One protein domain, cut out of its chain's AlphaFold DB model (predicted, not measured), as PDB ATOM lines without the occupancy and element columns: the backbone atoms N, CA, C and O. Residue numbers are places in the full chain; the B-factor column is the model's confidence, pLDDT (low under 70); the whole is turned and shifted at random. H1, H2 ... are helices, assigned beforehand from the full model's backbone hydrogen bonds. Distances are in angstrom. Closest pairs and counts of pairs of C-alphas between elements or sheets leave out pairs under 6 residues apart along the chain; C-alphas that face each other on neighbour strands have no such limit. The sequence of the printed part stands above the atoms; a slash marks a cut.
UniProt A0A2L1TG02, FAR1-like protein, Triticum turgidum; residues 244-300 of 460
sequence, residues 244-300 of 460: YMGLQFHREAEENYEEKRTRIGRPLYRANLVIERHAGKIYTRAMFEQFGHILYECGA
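What this domain is: This is residues 244 to 300 of the 460 residues of the protein "FAR1-like protein" of Triticum turgidum (UniProt A0A2L1TG02). What does the model look like at first sight? One long helix, H1, is an arm whose residues 244 to 257 stick out from a small head, in which the chain runs along H2 and folds back along H3, the two side by side at a shallow tilt of 26 degrees. The arm makes much of the length, and H1 and H3 run one way along it while H2 runs back. What is it built of, and how large is it? The printed part has 57 residues with three named helices in the order H1, H2, H3 and no named strand, and its class is all helix. The whole is loose, with a radius of gyration of the C-alphas of 14.3 A, and spans 50 by 18 by 17 A.

How they stand to each other: How does the longest helix stand to the others? H1, residues 244 to 264, touches no helix. It is apart from H2, residues 274 to 282. It is also apart from H3, residues 285 to 298, but only just, with the closest C-alphas 8.4 A apart. How do H2 and H3 meet? They form a helical hairpin and only just touch, with 3 pairs of C-alphas within 8 A; the closest C-alphas are those of Gly 280 and Phe 288, 6.2 A apart. They run opposite ways at a shallow tilt of 26 degrees, and H3 touches H2 with residues 288 to 292 alone. What do the backbone N and O atoms show? In H3 every O i to N i+4 pair is within hydrogen-bond range; in H1 it is 16 of 17 pairs and in H2 4 of 5.

Where its parts are: Where is H1? It runs from Tyr 244, with its C-alpha at (220.480, 195.277, 295.083), to Ile 264, 30.0 A from first to last C-alpha. Where are H2 and H3? H2 runs from Val 274, with its C-alpha at (232.867, 195.312, 256.344), to Ile 282, over 12.9 A. H3 runs from Arg 285 over 19.7 A to Cys 298, with its C-alpha at (232.337, 211.095, 253.056).

The domain as a whole: How far does it reach? The two C-alphas farthest apart are those of Tyr 244 and Ala 300, 50.1 A. Residues 244 to 257 and 270 to 275 stand free, and the body without them spans 31 by 20 by 15 A. Are there cuts or long links? The printed part has no cut; the link H1 to H2 is short and the link H2 to H3 is tight. Where is the confidence low? The mean pLDDT of the printed part is 78.1, and residues 248 to 249, 252, 255 and 257 to 271 are under 70.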
ATOM      1  N   TYR A 244     219.423 195.749 295.979       76.44
ATOM      2  CA  TYR A 244     220.480 195.277 295.083       76.44
ATOM      3  C   TYR A 244     219.905 194.513 293.881       76.44
ATOM      4  O   TYR A 244     220.217 194.840 292.739       76.44
ATOM      5  N   MET A 245     218.973 193.587 294.125       74.25
ATOM      6  CA  MET A 245     218.280 192.843 293.064       74.25
ATOM      7  C   MET A 245     217.478 193.764 292.127       74.25
ATOM      8  O   MET A 245     217.467 193.552 290.917       74.25
ATOM      9  N   GLY A 246     216.845 194.816 292.660       80.94
ATOM     10  CA  GLY A 246     216.145 195.819 291.847       80.94
ATOM     11  C   GLY A 246     217.084 196.620 290.940       80.94
ATOM     12  O   GLY A 246     216.792 196.802 289.760       80.94
ATOM     13  N   LEU A 247     218.239 197.054 291.458       75.88
ATOM     14  CA  LEU A 247     219.263 197.747 290.665       75.88
ATOM     15  C   LEU A 247     219.873 196.837 289.593       75.88
ATOM     16  O   LEU A 247     220.088 197.282 288.465       75.88
ATOM     17  N   GLN A 248     220.094 195.562 289.917       68.44
ATOM     18  CA  GLN A 248     220.593 194.575 288.963       68.44
ATOM     19  C   GLN A 248     219.577 194.317 287.838       68.44
ATOM     20  O   GLN A 248     219.948 194.312 286.668       68.44
ATOM     21  N   PHE A 249     218.284 194.232 288.166       69.12
ATOM     22  CA  PHE A 249     217.218 194.092 287.172       69.12
ATOM     23  C   PHE A 249     217.095 195.319 286.256       69.12
ATOM     24  O   PHE A 249     216.898 195.165 285.053       69.12
ATOM     25  N   HIS A 250     217.229 196.536 286.795       70.44
ATOM     26  CA  HIS A 250     217.236 197.754 285.980       70.44
ATOM     27  C   HIS A 250     218.423 197.789 285.016       70.44
ATOM     28  O   HIS A 250     218.227 198.087 283.841       70.44
ATOM     29  N   ARG A 251     219.612 197.392 285.479       73.69
ATOM     30  CA  ARG A 251     220.810 197.297 284.642       73.69
ATOM     31  C   ARG A 251     220.656 196.257 283.527       73.69
ATOM     32  O   ARG A 251     220.884 196.577 282.366       73.69
ATOM     33  N   GLU A 252     220.192 195.049 283.845       67.62
ATOM     34  CA  GLU A 252     219.983 193.980 282.854       67.62
ATOM     35  C   GLU A 252     218.853 194.308 281.861       67.62
ATOM     36  O   GLU A 252     218.923 193.956 280.681       67.62
ATOM     37  N   ALA A 253     217.797 194.995 282.309       72.44
ATOM     38  CA  ALA A 253     216.714 195.444 281.440       72.44
ATOM     39  C   ALA A 253     217.169 196.550 280.477       72.44
ATOM     40  O   ALA A 253     216.724 196.560 279.329       72.44
ATOM     41  N   GLU A 254     218.051 197.446 280.922       71.94
ATOM     42  CA  GLU A 254     218.628 198.514 280.106       71.94
ATOM     43  C   GLU A 254     219.627 197.946 279.084       71.94
ATOM     44  O   GLU A 254     219.470 198.193 277.889       71.94
ATOM     45  N   GLU A 255     220.523 197.044 279.500       67.81
ATOM     46  CA  GLU A 255     221.446 196.322 278.608       67.81
ATOM     47  C   GLU A 255     220.682 195.485 277.545       67.81
ATOM     48  O   GLU A 255     220.971 195.555 276.347       67.81
ATOM     49  N   ASN A 256     219.619 194.762 277.929       73.50
ATOM     50  CA  ASN A 256     218.786 193.968 277.005       73.50
ATOM     51  C   ASN A 256     217.902 194.845 276.097       73.50
ATOM     52  O   ASN A 256     217.605 194.482 274.952       73.50
ATOM     53  N   TYR A 257     217.457 196.007 276.586       64.31
ATOM     54  CA  TYR A 257     216.730 196.988 275.784       64.31
ATOM     55  C   TYR A 257     217.639 197.605 274.717       64.31
ATOM     56  O   TYR A 257     217.225 197.725 273.560       64.31
ATOM     57  N   GLU A 258     218.882 197.929 275.064       58.47
ATOM     58  CA  GLU A 258     219.877 198.425 274.119       58.47
ATOM     59  C   GLU A 258     220.232 197.371 273.062       58.47
ATOM     60  O   GLU A 258     220.164 197.678 271.866       58.47
ATOM     61  N   GLU A 259     220.465 196.117 273.462       60.78
ATOM     62  CA  GLU A 259     220.766 195.001 272.552       60.78
ATOM     63  C   GLU A 259     219.589 194.652 271.615       60.78
ATOM     64  O   GLU A 259     219.764 194.372 270.426       60.78
ATOM     65  N   LYS A 260     218.339 194.716 272.092       54.56
ATOM     66  CA  LYS A 260     217.164 194.542 271.215       54.56
ATOM     67  C   LYS A 260     216.939 195.733 270.293       54.56
ATOM     68  O   LYS A 260     216.434 195.555 269.180       54.56
ATOM     69  N   ARG A 261     217.292 196.946 270.721       52.38
ATOM     70  CA  ARG A 261     217.087 198.169 269.938       52.38
ATOM     71  C   ARG A 261     218.114 198.322 268.818       52.38
ATOM     72  O   ARG A 261     217.721 198.785 267.746       52.38
ATOM     73  N   THR A 262     219.363 197.889 269.006       54.72
ATOM     74  CA  THR A 262     220.354 197.783 267.911       54.72
ATOM     75  C   THR A 262     219.901 196.797 266.831       54.72
ATOM     76  O   THR A 262     220.224 196.965 265.659       54.72
ATOM     77  N   ARG A 263     219.071 195.813 267.197       55.78
ATOM     78  CA  ARG A 263     218.562 194.786 266.281       55.78
ATOM     79  C   ARG A 263     217.267 195.150 265.542       55.78
ATOM     80  O   ARG A 263     216.998 194.553 264.503       55.78
ATOM     81  N   ILE A 264     216.439 196.068 266.066       52.88
ATOM     82  CA  ILE A 264     215.048 196.257 265.588       52.88
ATOM     83  C   ILE A 264     214.721 197.674 265.069       52.88
ATOM     84  O   ILE A 264     213.752 197.809 264.325       52.88
ATOM     85  N   GLY A 265     215.471 198.741 265.377       54.28
ATOM     86  CA  GLY A 265     214.893 200.087 265.215       54.28
ATOM     87  C   GLY A 265     215.804 201.232 264.792       54.28
ATOM     88  O   GLY A 265     215.983 202.154 265.582       54.28
ATOM     89  N   ARG A 266     216.293 201.216 263.546       48.06
ATOM     90  CA  ARG A 266     216.390 202.350 262.589       48.06
ATOM     91  C   ARG A 266     217.125 201.864 261.327       48.06
ATOM     92  O   ARG A 266     217.893 200.912 261.441       48.06
ATOM     93  N   PRO A 267     216.908 202.457 260.135       49.22
ATOM     94  CA  PRO A 267     217.690 202.144 258.940       49.22
ATOM     95  C   PRO A 267     219.122 202.677 259.105       49.22
ATOM     96  O   PRO A 267     219.503 203.666 258.494       49.22
ATOM     97  N   LEU A 268     219.909 202.053 259.976       54.62
ATOM     98  CA  LEU A 268     221.355 202.198 259.958       54.62
ATOM     99  C   LEU A 268     221.813 201.412 258.730       54.62
ATOM    100  O   LEU A 268     221.755 200.188 258.722       54.62
ATOM    101  N   TYR A 269     222.082 202.158 257.660       58.41
ATOM    102  CA  TYR A 269     222.853 201.788 256.476       58.41
ATOM    103  C   TYR A 269     222.607 200.371 255.922       58.41
ATOM    104  O   TYR A 269     223.108 199.355 256.394       58.41
ATOM    105  N   ARG A 270     221.844 200.297 254.821       56.12
ATOM    106  CA  ARG A 270     221.546 199.042 254.099       56.12
ATOM    107  C   ARG A 270     222.784 198.325 253.536       56.12
ATOM    108  O   ARG A 270     222.643 197.182 253.108       56.12
ATOM    109  N   ALA A 271     223.938 198.989 253.478       65.56
ATOM    110  CA  ALA A 271     225.096 198.520 252.724       65.56
ATOM    111  C   ALA A 271     225.907 197.427 253.441       65.56
ATOM    112  O   ALA A 271     226.588 196.666 252.759       65.56
ATOM    113  N   ASN A 272     225.785 197.281 254.769       70.38
ATOM    114  CA  ASN A 272     226.457 196.229 255.546       70.38
ATOM    115  C   ASN A 272     227.957 196.123 255.204       70.38
ATOM    116  O   ASN A 272     228.495 195.025 254.985       70.38
ATOM    117  N   LEU A 273     228.616 197.283 255.105       86.44
ATOM    118  CA  LEU A 273     230.025 197.354 254.734       86.44
ATOM    119  C   LEU A 273     230.860 196.638 255.806       86.44
ATOM    120  O   LEU A 273     230.505 196.594 256.986       86.44
ATOM    121  N   VAL A 274     231.982 196.033 255.404       90.06
ATOM    122  CA  VAL A 274     232.867 195.312 256.344       90.06
ATOM    123  C   VAL A 274     233.340 196.244 257.466       90.06
ATOM    124  O   VAL A 274     233.374 195.834 258.625       90.06
ATOM    125  N   ILE A 275     233.596 197.510 257.128       90.69
ATOM    126  CA  ILE A 275     234.006 198.562 258.062       90.69
ATOM    127  C   ILE A 275     232.903 198.849 259.090       90.69
ATOM    128  O   ILE A 275     233.184 198.882 260.282       90.69
ATOM    129  N   GLU A 276     231.638 198.963 258.673       90.56
ATOM    130  CA  GLU A 276     230.508 199.195 259.588       90.56
ATOM    131  C   GLU A 276     230.336 198.037 260.581       90.56
ATOM    132  O   GLU A 276     230.141 198.256 261.776       90.56
ATOM    133  N   ARG A 277     230.459 196.787 260.113       91.81
ATOM    134  CA  ARG A 277     230.376 195.605 260.990       91.81
ATOM    135  C   ARG A 277     231.502 195.545 262.012       91.81
ATOM    136  O   ARG A 277     231.294 195.014 263.100       91.81
ATOM    137  N   HIS A 278     232.688 196.013 261.647       94.31
ATOM    138  CA  HIS A 278     233.821 196.080 262.558       94.31
ATOM    139  C   HIS A 278     233.644 197.223 263.566       94.31
ATOM    140  O   HIS A 278     233.710 196.989 264.770       94.31
ATOM    141  N   ALA A 279     233.287 198.415 263.084       93.19
ATOM    142  CA  ALA A 279     233.029 199.595 263.900       93.19
ATOM    143  C   ALA A 279     231.918 199.358 264.937       93.19
ATOM    144  O   ALA A 279     232.079 199.730 266.094       93.19
ATOM    145  N   GLY A 280     230.837 198.663 264.574       93.25
ATOM    146  CA  GLY A 280     229.746 198.344 265.502       93.25
ATOM    147  C   GLY A 280     230.112 197.352 266.615       93.25
ATOM    148  O   GLY A 280     229.342 197.199 267.557       93.25
ATOM    149  N   LYS A 281     231.260 196.663 266.514       94.88
ATOM    150  CA  LYS A 281     231.786 195.804 267.588       94.88
ATOM    151  C   LYS A 281     232.708 196.549 268.548       94.88
ATOM    152  O   LYS A 281     232.831 196.123 269.687       94.88
ATOM    153  N   ILE A 282     233.386 197.590 268.067       96.56
ATOM    154  CA  ILE A 282     234.425 198.308 268.816       96.56
ATOM    155  C   ILE A 282     233.846 199.550 269.487       96.56
ATOM    156  O   ILE A 282     234.144 199.829 270.643       96.56
ATOM    157  N   TYR A 283     233.011 200.306 268.774       95.81
ATOM    158  CA  TYR A 283     232.517 201.585 269.258       95.81
ATOM    159  C   TYR A 283     231.224 201.446 270.053       95.81
ATOM    160  O   TYR A 283     230.335 200.656 269.723       95.81
ATOM    161  N   THR A 284     231.084 202.299 271.070       96.38
ATOM    162  CA  THR A 284     229.799 202.509 271.741       96.38
ATOM    163  C   THR A 284     228.756 202.989 270.733       96.38
ATOM    164  O   THR A 284     229.080 203.603 269.712       96.38
ATOM    165  N   ARG A 285     227.473 202.756 271.020       90.25
ATOM    166  CA  ARG A 285     226.376 203.136 270.118       90.25
ATOM    167  C   ARG A 285     226.427 204.608 269.694       90.25
ATOM    168  O   ARG A 285     226.234 204.899 268.519       90.25
ATOM    169  N   ALA A 286     226.689 205.519 270.631       94.25
ATOM    170  CA  ALA A 286     226.746 206.953 270.348       94.25
ATOM    171  C   ALA A 286     227.892 207.300 269.382       94.25
ATOM    172  O   ALA A 286     227.699 208.065 268.440       94.25
ATOM    173  N   MET A 287     229.064 206.687 269.568       94.62
ATOM    174  CA  MET A 287     230.198 206.852 268.656       94.62
ATOM    175  C   MET A 287     229.922 206.225 267.288       94.62
ATOM    176  O   MET A 287     230.270 206.811 266.269       94.62
ATOM    177  N   PHE A 288     229.255 205.071 267.248       94.56
ATOM    178  CA  PHE A 288     228.876 204.421 265.995       94.56
ATOM    179  C   PHE A 288     227.862 205.250 265.188       94.56
ATOM    180  O   PHE A 288     227.953 205.311 263.964       94.56
ATOM    181  N   GLU A 289     226.920 205.926 265.853       93.12
ATOM    182  CA  GLU A 289     225.990 206.850 265.194       93.12
ATOM    183  C   GLU A 289     226.747 208.037 264.564       93.12
ATOM    184  O   GLU A 289     226.531 208.331 263.388       93.12
ATOM    185  N   GLN A 290     227.700 208.645 265.283       95.19
ATOM    186  CA  GLN A 290     228.567 209.710 264.746       95.19
ATOM    187  C   GLN A 290     229.447 209.221 263.587       95.19
ATOM    188  O   GLN A 290     229.536 209.871 262.549       95.19
ATOM    189  N   PHE A 291     230.038 208.035 263.724       93.69
ATOM    190  CA  PHE A 291     230.815 207.395 262.666       93.69
ATOM    191  C   PHE A 291     229.982 207.179 261.397       93.69
ATOM    192  O   PHE A 291     230.440 207.463 260.293       93.69
ATOM    193  N   GLY A 292     228.731 206.738 261.549       92.50
ATOM    194  CA  GLY A 292     227.802 206.597 260.433       92.50
ATOM    195  C   GLY A 292     227.516 207.926 259.730       92.50
ATOM    196  O   GLY A 292     227.481 207.963 258.504       92.50
ATOM    197  N   HIS A 293     227.337 209.015 260.484       91.25
ATOM    198  CA  HIS A 293     227.160 210.355 259.911       91.25
ATOM    199  C   HIS A 293     228.373 210.788 259.081       91.25
ATOM    200  O   HIS A 293     228.202 211.206 257.937       91.25
ATOM    201  N   ILE A 294     229.584 210.592 259.608       92.81
ATOM    202  CA  ILE A 294     230.827 210.909 258.894       92.81
ATOM    203  C   ILE A 294     230.946 210.064 257.621       92.81
ATOM    204  O   ILE A 294     231.204 210.607 256.554       92.81
ATOM    205  N   LEU A 295     230.685 208.752 257.686       91.69
ATOM    206  CA  LEU A 295     230.712 207.892 256.496       91.69
ATOM    207  C   LEU A 295     229.719 208.338 255.418       91.69
ATOM    208  O   LEU A 295     230.039 208.280 254.231       91.69
ATOM    209  N   TYR A 296     228.524 208.777 255.816       91.12
ATOM    210  CA  TYR A 296     227.526 209.283 254.879       91.12
ATOM    211  C   TYR A 296     227.990 210.574 254.198       91.12
ATOM    212  O   TYR A 296     227.868 210.702 252.980       91.12
ATOM    213  N   GLU A 297     228.567 211.504 254.960       91.00
ATOM    214  CA  GLU A 297     229.132 212.741 254.417       91.00
ATOM    215  C   GLU A 297     230.333 212.468 253.502       91.00
ATOM    216  O   GLU A 297     230.427 213.050 252.423       91.00
ATOM    217  N   CYS A 298     231.207 211.529 253.876       91.31
ATOM    218  CA  CYS A 298     232.337 211.095 253.056       91.31
ATOM    219  C   CYS A 298     231.890 210.400 251.761       91.31
ATOM    220  O   CYS A 298     232.533 210.566 250.729       91.31
ATOM    221  N   GLY A 299     230.777 209.660 251.786       92.69
ATOM    222  CA  GLY A 299     230.232 208.966 250.615       92.69
ATOM    223  C   GLY A 299     229.775 209.895 249.486       92.69
ATOM    224  O   GLY A 299     229.592 209.437 248.360       92.69
ATOM    225  N   ALA A 300     229.614 211.191 249.766       94.31
ATOM    226  CA  ALA A 300     229.292 212.207 248.770       94.31
ATOM    227  C   ALA A 300     230.528 212.780 248.054       94.31
ATOM    228  O   ALA A 300     230.381 213.686 247.234       94.31
TER     229      ALA A 300